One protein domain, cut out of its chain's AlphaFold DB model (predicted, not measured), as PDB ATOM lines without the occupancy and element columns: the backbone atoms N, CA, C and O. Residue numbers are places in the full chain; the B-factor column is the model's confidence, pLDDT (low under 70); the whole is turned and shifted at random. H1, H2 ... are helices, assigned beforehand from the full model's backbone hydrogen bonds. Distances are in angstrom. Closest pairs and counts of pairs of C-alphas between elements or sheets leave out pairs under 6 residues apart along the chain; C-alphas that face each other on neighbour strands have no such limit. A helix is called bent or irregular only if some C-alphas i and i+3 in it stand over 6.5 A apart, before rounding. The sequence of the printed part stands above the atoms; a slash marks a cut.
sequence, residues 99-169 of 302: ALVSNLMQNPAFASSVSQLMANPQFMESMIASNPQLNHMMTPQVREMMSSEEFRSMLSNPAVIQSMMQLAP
ATOM      1  N   ALA A  99     103.926  28.167  15.288       80.94
ATOM      2  CA  ALA A  99     104.495  27.427  14.162       80.94
ATOM      3  C   ALA A  99     105.704  28.161  13.563       80.94
ATOM      4  O   ALA A  99     106.690  27.534  13.172       80.94
ATOM      5  N   LEU A 100     105.662  29.495  13.553       83.19
ATOM      6  CA  LEU A 100     106.774  30.332  13.120       83.19
ATOM      7  C   LEU A 100     107.908  30.327  14.150       83.19
ATOM      8  O   LEU A 100     109.057  30.202  13.749       83.19
ATOM      9  N   VAL A 101     107.608  30.362  15.453       78.81
ATOM     10  CA  VAL A 101     108.606  30.192  16.532       78.81
ATOM     11  C   VAL A 101     109.216  28.792  16.513       78.81
ATOM     12  O   VAL A 101     110.416  28.659  16.721       78.81
ATOM     13  N   SER A 102     108.431  27.757  16.209       77.88
ATOM     14  CA  SER A 102     108.911  26.382  16.034       77.88
ATOM     15  C   SER A 102     109.887  26.284  14.853       77.88
ATOM     16  O   SER A 102     111.019  25.836  15.029       77.88
ATOM     17  N   ASN A 103     109.512  26.812  13.683       81.94
ATOM     18  CA  ASN A 103     110.372  26.842  12.494       81.94
ATOM     19  C   ASN A 103     111.602  27.755  12.677       81.94
ATOM     20  O   ASN A 103     112.698  27.459  12.205       81.94
ATOM     21  N   LEU A 104     111.448  28.849  13.422       79.38
ATOM     22  CA  LEU A 104     112.543  29.730  13.809       79.38
ATOM     23  C   LEU A 104     113.491  29.018  14.783       79.38
ATOM     24  O   LEU A 104     114.690  29.050  14.562       79.38
ATOM     25  N   MET A 105     112.988  28.295  15.789       78.00
ATOM     26  CA  MET A 105     113.792  27.468  16.702       78.00
ATOM     27  C   MET A 105     114.507  26.318  15.988       78.00
ATOM     28  O   MET A 105     115.590  25.915  16.406       78.00
ATOM     29  N   GLN A 106     113.929  25.812  14.900       84.38
ATOM     30  CA  GLN A 106     114.557  24.820  14.025       84.38
ATOM     31  C   GLN A 106     115.587  25.432  13.074       84.38
ATOM     32  O   GLN A 106     116.345  24.698  12.440       84.38
ATOM     33  N   ASN A 107     115.653  26.761  12.979       86.38
ATOM     34  CA  ASN A 107     116.600  27.424  12.111       86.38
ATOM     35  C   ASN A 107     117.996  27.425  12.775       86.38
ATOM     36  O   ASN A 107     118.183  28.052  13.819       86.38
ATOM     37  N   PRO A 108     119.019  26.773  12.193       81.44
ATOM     38  CA  PRO A 108     120.364  26.718  12.779       81.44
ATOM     39  C   PRO A 108     121.014  28.106  12.925       81.44
ATOM     40  O   PRO A 108     121.829  28.322  13.825       81.44
ATOM     41  N   ALA A 109     120.616  29.084  12.103       87.75
ATOM     42  CA  ALA A 109     121.018  30.482  12.263       87.75
ATOM     43  C   ALA A 109     120.381  31.137  13.505       87.75
ATOM     44  O   ALA A 109     121.002  31.976  14.164       87.75
ATOM     45  N   PHE A 110     119.163  30.723  13.866       83.94
ATOM     46  CA  PHE A 110     118.514  31.140  15.105       83.94
ATOM     47  C   PHE A 110     119.153  30.470  16.316       83.94
ATOM     48  O   PHE A 110     119.447  31.144  17.289       83.94
ATOM     49  N   ALA A 111     119.479  29.177  16.244       81.38
ATOM     50  CA  ALA A 111     120.232  28.507  17.306       81.38
ATOM     51  C   ALA A 111     121.594  29.184  17.551       81.38
ATOM     52  O   ALA A 111     121.995  29.384  18.695       81.38
ATOM     53  N   SER A 112     122.268  29.617  16.482       84.50
ATOM     54  CA  SER A 112     123.527  30.366  16.565       84.50
ATOM     55  C   SER A 112     123.334  31.751  17.188       84.50
ATOM     56  O   SER A 112     124.135  32.171  18.017       84.50
ATOM     57  N   SER A 113     122.255  32.453  16.834       80.56
ATOM     58  CA  SER A 113     121.959  33.776  17.390       80.56
ATOM     59  C   SER A 113     121.435  33.710  18.816       80.56
ATOM     60  O   SER A 113     121.886  34.517  19.605       80.56
ATOM     61  N   VAL A 114     120.595  32.741  19.187       77.12
ATOM     62  CA  VAL A 114     120.174  32.480  20.574       77.12
ATOM     63  C   VAL A 114     121.353  32.027  21.417       77.12
ATOM     64  O   VAL A 114     121.474  32.482  22.544       77.12
ATOM     65  N   SER A 115     122.263  31.216  20.877       76.19
ATOM     66  CA  SER A 115     123.520  30.888  21.553       76.19
ATOM     67  C   SER A 115     124.352  32.148  21.796       76.19
ATOM     68  O   SER A 115     124.793  32.361  22.915       76.19
ATOM     69  N   GLN A 116     124.473  33.047  20.812       81.31
ATOM     70  CA  GLN A 116     125.164  34.333  20.974       81.31
ATOM     71  C   GLN A 116     124.434  35.277  21.945       81.31
ATOM     72  O   GLN A 116     125.064  36.007  22.701       81.31
ATOM     73  N   LEU A 117     123.102  35.263  21.929       79.75
ATOM     74  CA  LEU A 117     122.233  36.063  22.790       79.75
ATOM     75  C   LEU A 117     122.328  35.577  24.237       79.75
ATOM     76  O   LEU A 117     122.407  36.372  25.157       79.75
ATOM     77  N   MET A 118     122.356  34.266  24.443       77.31
ATOM     78  CA  MET A 118     122.406  33.637  25.757       77.31
ATOM     79  C   MET A 118     123.835  33.588  26.308       77.31
ATOM     80  O   MET A 118     124.038  33.692  27.512       77.31
ATOM     81  N   ALA A 119     124.829  33.501  25.421       86.19
ATOM     82  CA  ALA A 119     126.235  33.718  25.734       86.19
ATOM     83  C   ALA A 119     126.553  35.196  25.979       86.19
ATOM     84  O   ALA A 119     127.601  35.488  26.551       86.19
ATOM     85  N   ASN A 120     125.670  36.116  25.577       84.38
ATOM     86  CA  ASN A 120     125.788  37.522  25.919       84.38
ATOM     87  C   ASN A 120     125.244  37.740  27.339       84.38
ATOM     88  O   ASN A 120     124.023  37.806  27.523       84.38
ATOM     89  N   PRO A 121     126.120  37.932  28.345       80.00
ATOM     90  CA  PRO A 121     125.684  38.176  29.717       80.00
ATOM     91  C   PRO A 121     124.783  39.411  29.799       80.00
ATOM     92  O   PRO A 121     123.835  39.413  30.563       80.00
ATOM     93  N   GLN A 122     124.994  40.402  28.926       89.06
ATOM     94  CA  GLN A 122     124.199  41.630  28.833       89.06
ATOM     95  C   GLN A 122     122.741  41.399  28.405       89.06
ATOM     96  O   GLN A 122     121.847  42.131  28.825       89.06
ATOM     97  N   PHE A 123     122.473  40.387  27.577       83.25
ATOM     98  CA  PHE A 123     121.100  40.048  27.206       83.25
ATOM     99  C   PHE A 123     120.431  39.199  28.286       83.25
ATOM    100  O   PHE A 123     119.248  39.368  28.566       83.25
ATOM    101  N   MET A 124     121.186  38.319  28.943       77.00
ATOM    102  CA  MET A 124     120.668  37.605  30.106       77.00
ATOM    103  C   MET A 124     120.357  38.577  31.251       77.00
ATOM    104  O   MET A 124     119.292  38.479  31.848       77.00
ATOM    105  N   GLU A 125     121.207  39.580  31.484       77.38
ATOM    106  CA  GLU A 125     120.954  40.673  32.429       77.38
ATOM    107  C   GLU A 125     119.738  41.506  32.028       77.38
ATOM    108  O   GLU A 125     118.933  41.835  32.893       77.38
ATOM    109  N   SER A 126     119.531  41.787  30.737       82.19
ATOM    110  CA  SER A 126     118.329  42.497  30.284       82.19
ATOM    111  C   SER A 126     117.066  41.640  30.403       82.19
ATOM    112  O   SER A 126     115.994  42.163  30.701       82.19
ATOM    113  N   MET A 127     117.169  40.320  30.249       76.31
ATOM    114  CA  MET A 127     116.057  39.392  30.447       76.31
ATOM    115  C   MET A 127     115.705  39.230  31.934       76.31
ATOM    116  O   MET A 127     114.530  39.228  32.298       76.31
ATOM    117  N   ILE A 128     116.717  39.156  32.798       77.44
ATOM    118  CA  ILE A 128     116.569  39.098  34.259       77.44
ATOM    119  C   ILE A 128     116.014  40.418  34.796       77.44
ATOM    120  O   ILE A 128     115.090  40.414  35.608       77.44
ATOM    121  N   ALA A 129     116.525  41.544  34.301       83.69
ATOM    122  CA  ALA A 129     116.062  42.872  34.679       83.69
ATOM    123  C   ALA A 129     114.661  43.181  34.130       83.69
ATOM    124  O   ALA A 129     113.867  43.829  34.809       83.69
ATOM    125  N   SER A 130     114.336  42.714  32.920       86.44
ATOM    126  CA  SER A 130     113.010  42.925  32.323       86.44
ATOM    127  C   SER A 130     111.937  42.034  32.930       86.44
ATOM    128  O   SER A 130     110.772  42.431  32.935       86.44
ATOM    129  N   ASN A 131     112.302  40.863  33.460       70.81
ATOM    130  CA  ASN A 131     111.350  39.955  34.073       70.81
ATOM    131  C   ASN A 131     111.567  39.863  35.596       70.81
ATOM    132  O   ASN A 131     112.226  38.941  36.083       70.81
ATOM    133  N   PRO A 132     110.979  40.778  36.390       76.44
ATOM    134  CA  PRO A 132     111.138  40.805  37.849       76.44
ATOM    135  C   PRO A 132     110.611  39.542  38.557       76.44
ATOM    136  O   PRO A 132     111.043  39.237  39.672       76.44
ATOM    137  N   GLN A 133     109.722  38.772  37.910       70.38
ATOM    138  CA  GLN A 133     109.337  37.424  38.352       70.38
ATOM    139  C   GLN A 133     110.481  36.413  38.199       70.38
ATOM    140  O   GLN A 133     110.680  35.571  39.074       70.38
ATOM    141  N   LEU A 134     111.251  36.510  37.111       75.38
ATOM    142  CA  LEU A 134     112.420  35.666  36.883       75.38
ATOM    143  C   LEU A 134     113.526  36.001  37.883       75.38
ATOM    144  O   LEU A 134     114.177  35.087  38.363       75.38
ATOM    145  N   ASN A 135     113.667  37.269  38.280       79.12
ATOM    146  CA  ASN A 135     114.623  37.681  39.310       79.12
ATOM    147  C   ASN A 135     114.336  37.041  40.688       79.12
ATOM    148  O   ASN A 135     115.256  36.799  41.460       79.12
ATOM    149  N   HIS A 136     113.070  36.712  40.984       76.00
ATOM    150  CA  HIS A 136     112.697  35.954  42.190       76.00
ATOM    151  C   HIS A 136     112.867  34.438  42.031       76.00
ATOM    152  O   HIS A 136     113.109  33.738  43.013       76.00
ATOM    153  N   MET A 137     112.730  33.919  40.810       69.31
ATOM    154  CA  MET A 137     112.867  32.489  40.521       69.31
ATOM    155  C   MET A 137     114.331  32.075  40.303       69.31
ATOM    156  O   MET A 137     114.719  30.956  40.636       69.31
ATOM    157  N   MET A 138     115.164  32.992  39.810       70.44
ATOM    158  CA  MET A 138     116.619  32.883  39.732       70.44
ATOM    159  C   MET A 138     117.245  33.197  41.088       70.44
ATOM    160  O   MET A 138     117.991  34.159  41.266       70.44
ATOM    161  N   THR A 139     116.938  32.343  42.061       80.75
ATOM    162  CA  THR A 139     117.646  32.315  43.339       80.75
ATOM    163  C   THR A 139     119.150  32.095  43.097       80.75
ATOM    164  O   THR A 139     119.533  31.539  42.065       80.75
ATOM    165  N   PRO A 140     120.046  32.487  44.019       79.50
ATOM    166  CA  PRO A 140     121.495  32.317  43.852       79.50
ATOM    167  C   PRO A 140     121.919  30.879  43.500       79.50
ATOM    168  O   PRO A 140     122.860  30.692  42.734       79.50
ATOM    169  N   GLN A 141     121.169  29.869  43.956       83.88
ATOM    170  CA  GLN A 141     121.353  28.468  43.557       83.88
ATOM    171  C   GLN A 141     120.960  28.192  42.103       83.88
ATOM    172  O   GLN A 141     121.650  27.452  41.411       83.88
ATOM    173  N   VAL A 142     119.871  28.791  41.615       79.44
ATOM    174  CA  VAL A 142     119.456  28.686  40.209       79.44
ATOM    175  C   VAL A 142     120.385  29.487  39.310       79.44
ATOM    176  O   VAL A 142     120.577  29.099  38.169       79.44
ATOM    177  N   ARG A 143     121.016  30.556  39.805       74.69
ATOM    178  CA  ARG A 143     122.068  31.270  39.073       74.69
ATOM    179  C   ARG A 143     123.299  30.385  38.878       74.69
ATOM    180  O   ARG A 143     123.827  30.326  37.773       74.69
ATOM    181  N   GLU A 144     123.680  29.635  39.913       83.00
ATOM    182  CA  GLU A 144     124.756  28.641  39.849       83.00
ATOM    183  C   GLU A 144     124.387  27.476  38.921       83.00
ATOM    184  O   GLU A 144     125.145  27.122  38.020       83.00
ATOM    185  N   MET A 145     123.165  26.956  39.053       77.25
ATOM    186  CA  MET A 145     122.640  25.914  38.178       77.25
ATOM    187  C   MET A 145     122.509  26.405  36.732       77.25
ATOM    188  O   MET A 145     122.913  25.684  35.840       77.25
ATOM    189  N   MET A 146     122.061  27.634  36.468       72.56
ATOM    190  CA  MET A 146     122.000  28.223  35.123       72.56
ATOM    191  C   MET A 146     123.382  28.423  34.510       72.56
ATOM    192  O   MET A 146     123.566  28.237  33.307       72.56
ATOM    193  N   SER A 147     124.353  28.791  35.342       83.19
ATOM    194  CA  SER A 147     125.747  28.920  34.931       83.19
ATOM    195  C   SER A 147     126.450  27.573  34.771       83.19
ATOM    196  O   SER A 147     127.499  27.519  34.130       83.19
ATOM    197  N   SER A 148     125.876  26.497  35.325       87.38
ATOM    198  CA  SER A 148     126.498  25.180  35.303       87.38
ATOM    199  C   SER A 148     126.666  24.697  33.866       87.38
ATOM    200  O   SER A 148     125.762  24.817  33.036       87.38
ATOM    201  N   GLU A 149     127.835  24.134  33.564       82.62
ATOM    202  CA  GLU A 149     128.108  23.544  32.254       82.62
ATOM    203  C   GLU A 149     127.144  22.401  31.934       82.62
ATOM    204  O   GLU A 149     126.825  22.215  30.766       82.62
ATOM    205  N   GLU A 150     126.597  21.705  32.936       82.12
ATOM    206  CA  GLU A 150     125.543  20.702  32.749       82.12
ATOM    207  C   GLU A 150     124.214  21.320  32.317       82.12
ATOM    208  O   GLU A 150     123.596  20.811  31.390       82.12
ATOM    209  N   PHE A 151     123.778  22.430  32.913       81.12
ATOM    210  CA  PHE A 151     122.545  23.103  32.500       81.12
ATOM    211  C   PHE A 151     122.712  23.852  31.181       81.12
ATOM    212  O   PHE A 151     121.812  23.822  30.345       81.12
ATOM    213  N   ARG A 152     123.878  24.473  30.948       80.31
ATOM    214  CA  ARG A 152     124.237  25.012  29.631       80.31
ATOM    215  C   ARG A 152     124.258  23.908  28.597       80.31
ATOM    216  O   ARG A 152     123.701  24.132  27.539       80.31
ATOM    217  N   SER A 153     124.796  22.732  28.913       82.56
ATOM    218  CA  SER A 153     124.752  21.565  28.027       82.56
ATOM    219  C   SER A 153     123.333  21.039  27.862       82.56
ATOM    220  O   SER A 153     122.964  20.631  26.774       82.56
ATOM    221  N   MET A 154     122.507  21.070  28.903       82.81
ATOM    222  CA  MET A 154     121.125  20.600  28.871       82.81
ATOM    223  C   MET A 154     120.227  21.521  28.041       82.81
ATOM    224  O   MET A 154     119.402  21.040  27.272       82.81
ATOM    225  N   LEU A 155     120.422  22.835  28.144       76.88
ATOM    226  CA  LEU A 155     119.722  23.829  27.336       76.88
ATOM    227  C   LEU A 155     120.309  23.961  25.929       76.88
ATOM    228  O   LEU A 155     119.580  24.102  24.955       76.88
ATOM    229  N   SER A 156     121.627  23.895  25.781       81.38
ATOM    230  CA  SER A 156     122.257  23.929  24.460       81.38
ATOM    231  C   SER A 156     122.030  22.636  23.692       81.38
ATOM    232  O   SER A 156     122.274  22.608  22.491       81.38
ATOM    233  N   ASN A 157     121.618  21.561  24.367       83.38
ATOM    234  CA  ASN A 157     121.300  20.302  23.725       83.38
ATOM    235  C   ASN A 157     119.827  20.315  23.283       83.38
ATOM    236  O   ASN A 157     118.921  20.106  24.099       83.38
ATOM    237  N   PRO A 158     119.559  20.536  21.981       71.69
ATOM    238  CA  PRO A 158     118.203  20.671  21.464       71.69
ATOM    239  C   PRO A 158     117.378  19.398  21.670       71.69
ATOM    240  O   PRO A 158     116.159  19.487  21.768       71.69
ATOM    241  N   ALA A 159     118.019  18.230  21.805       86.12
ATOM    242  CA  ALA A 159     117.337  16.971  22.099       86.12
ATOM    243  C   ALA A 159     116.717  16.951  23.507       86.12
ATOM    244  O   ALA A 159     115.657  16.359  23.712       86.12
ATOM    245  N   VAL A 160     117.352  17.624  24.473       83.00
ATOM    246  CA  VAL A 160     116.869  17.686  25.857       83.00
ATOM    247  C   VAL A 160     115.853  18.811  26.040       83.00
ATOM    248  O   VAL A 160     114.853  18.620  26.725       83.00
ATOM    249  N   ILE A 161     116.016  19.950  25.358       78.94
ATOM    250  CA  ILE A 161     114.942  20.953  25.290       78.94
ATOM    251  C   ILE A 161     113.716  20.385  24.577       78.94
ATOM    252  O   ILE A 161     112.604  20.618  25.033       78.94
ATOM    253  N   GLN A 162     113.879  19.610  23.503       79.06
ATOM    254  CA  GLN A 162     112.751  18.960  22.837       79.06
ATOM    255  C   GLN A 162     112.007  18.015  23.782       79.06
ATOM    256  O   GLN A 162     110.779  18.042  23.789       79.06
ATOM    257  N   SER A 163     112.709  17.230  24.605       81.31
ATOM    258  CA  SER A 163     112.056  16.366  25.594       81.31
ATOM    259  C   SER A 163     111.421  17.171  26.731       81.31
ATOM    260  O   SER A 163     110.302  16.868  27.143       81.31
ATOM    261  N   MET A 164     112.060  18.256  27.178       74.94
ATOM    262  CA  MET A 164     111.526  19.141  28.215       74.94
ATOM    263  C   MET A 164     110.311  19.942  27.731       74.94
ATOM    264  O   MET A 164     109.364  20.127  28.484       74.94
ATOM    265  N   MET A 165     110.286  20.371  26.470       79.56
ATOM    266  CA  MET A 165     109.194  21.128  25.850       79.56
ATOM    267  C   MET A 165     108.039  20.218  25.413       79.56
ATOM    268  O   MET A 165     106.899  20.666  25.346       79.56
ATOM    269  N   GLN A 166     108.306  18.924  25.215       81.25
ATOM    270  CA  GLN A 166     107.280  17.877  25.155       81.25
ATOM    271  C   GLN A 166     106.687  17.564  26.541       81.25
ATOM    272  O   GLN A 166     105.528  17.159  26.626       81.25
ATOM    273  N   LEU A 167     107.437  17.794  27.628       73.00
ATOM    274  CA  LEU A 167     106.982  17.588  29.012       73.00
ATOM    275  C   LEU A 167     106.362  18.852  29.650       73.00
ATOM    276  O   LEU A 167     105.550  18.756  30.570       73.00
ATOM    277  N   ALA A 168     106.687  20.041  29.137       64.56
ATOM    278  CA  ALA A 168     106.150  21.336  29.551       64.56
ATOM    279  C   ALA A 168     104.620  21.482  29.416       64.56
ATOM    280  O   ALA A 168     104.034  22.073  30.321       64.56
ATOM    281  N   PRO A 169     103.915  20.929  28.406       67.56
ATOM    282  CA  PRO A 169     102.449  20.923  28.419       67.56
ATOM    283  C   PRO A 169     101.867  20.032  29.529       67.56
ATOM    284  O   PRO A 169     100.726  20.243  29.933       67.56
TER     285      PRO A 169
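AT A GLANCE: This is residues 99 to 169 of the 302 residues of the protein "UBA domain-containing protein" of Blyttiomyces helicus (UniProt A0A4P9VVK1). Seven short helices follow one another as an open, hollow horseshoe: H2 runs out along one side, H3 and H4 make the turn, and H5 and H6 come back on the other side, with H6 running opposite ways to H2. H1 and H7, at the two ends of the printed part, and H3 with H4 reach out like legs on one side of H2, H5 and H6, and few helices meet beyond the corners at their links. The printed part has 71 residues with seven named helices, H1 to H7 in order, and no named strand; the class is all helix. It is only just compact, close to loose, with a radius of gyration of the C-alphas of 13.1 A, and the C-alphas span 32 by 24 by 23 A.

HOW THE PARTS SIT: H1, residues 99 to 105, is close but not clearly touching to H2, residues 108 to 119; the closest C-alphas, of Leu 104 and Phe 110, are 6.3 A apart, at a steep tilt of 65 degrees. H2, with residues 117 to 118 alone, only just touches H3, residues 121 to 130, and only at the corner, with 3 pairs of C-alphas within 8 A; the closest, of Leu 117 and Phe 123, are 6.1 A apart, and the lines are about perpendicular at 80 degrees. H3 and H4, residues 132 to 137, only just touch, only at the corner, again with 3 pairs; the C-alphas of Ile 128 and Asn 135 are closest at 5.6 A. H4 and H5, residues 140 to 147, meet only through their link. H5 is close but not clearly touching to H6, residues 149 to 156; the closest C-alphas, of Met 145 and Phe 151, are 6.3 A apart. H6 only just touches H7, residues 158 to 169, only at the corner, with 3 pairs; on H7 residues 160 to 161 alone take part, and the closest C-alphas, of Leu 155 and Ile 161, are 5.9 A apart. H2 and H6 are close but not clearly touching: their closest C-alphas, of Ser 115 and Ser 156, are 7.6 A apart, and the two helices run opposite ways at a tilt of 36 degrees, only just steep. H1 and H7 are apart, as are H3 and H6. Every O i to N i+4 pair is within hydrogen-bond range in H1 to H6, and 7 of 8 in H7.

IN THESE COORDINATES: H1 begins at C-alpha 99, (104.495, 27.427, 14.162). H2 measures 15.9 A from first to last C-alpha, H3 13.8 A and H5 10.5 A. H7, 17.2 A, ends at C-alpha 169, (102.449, 20.923, 28.419); it is irregular, but only just, with C-alphas 166 and 169 at 6.6 A.

THE WHOLE: The C-alphas farthest apart, of Ala 99 and Pro 140, are 34.6 A apart. The six links are tight, and the printed part has no cut. Residues 99 to 104 and 129 to 134 stand free. Mean pLDDT of the printed part is 79.6; residues 137, 168 and 169 are under 70.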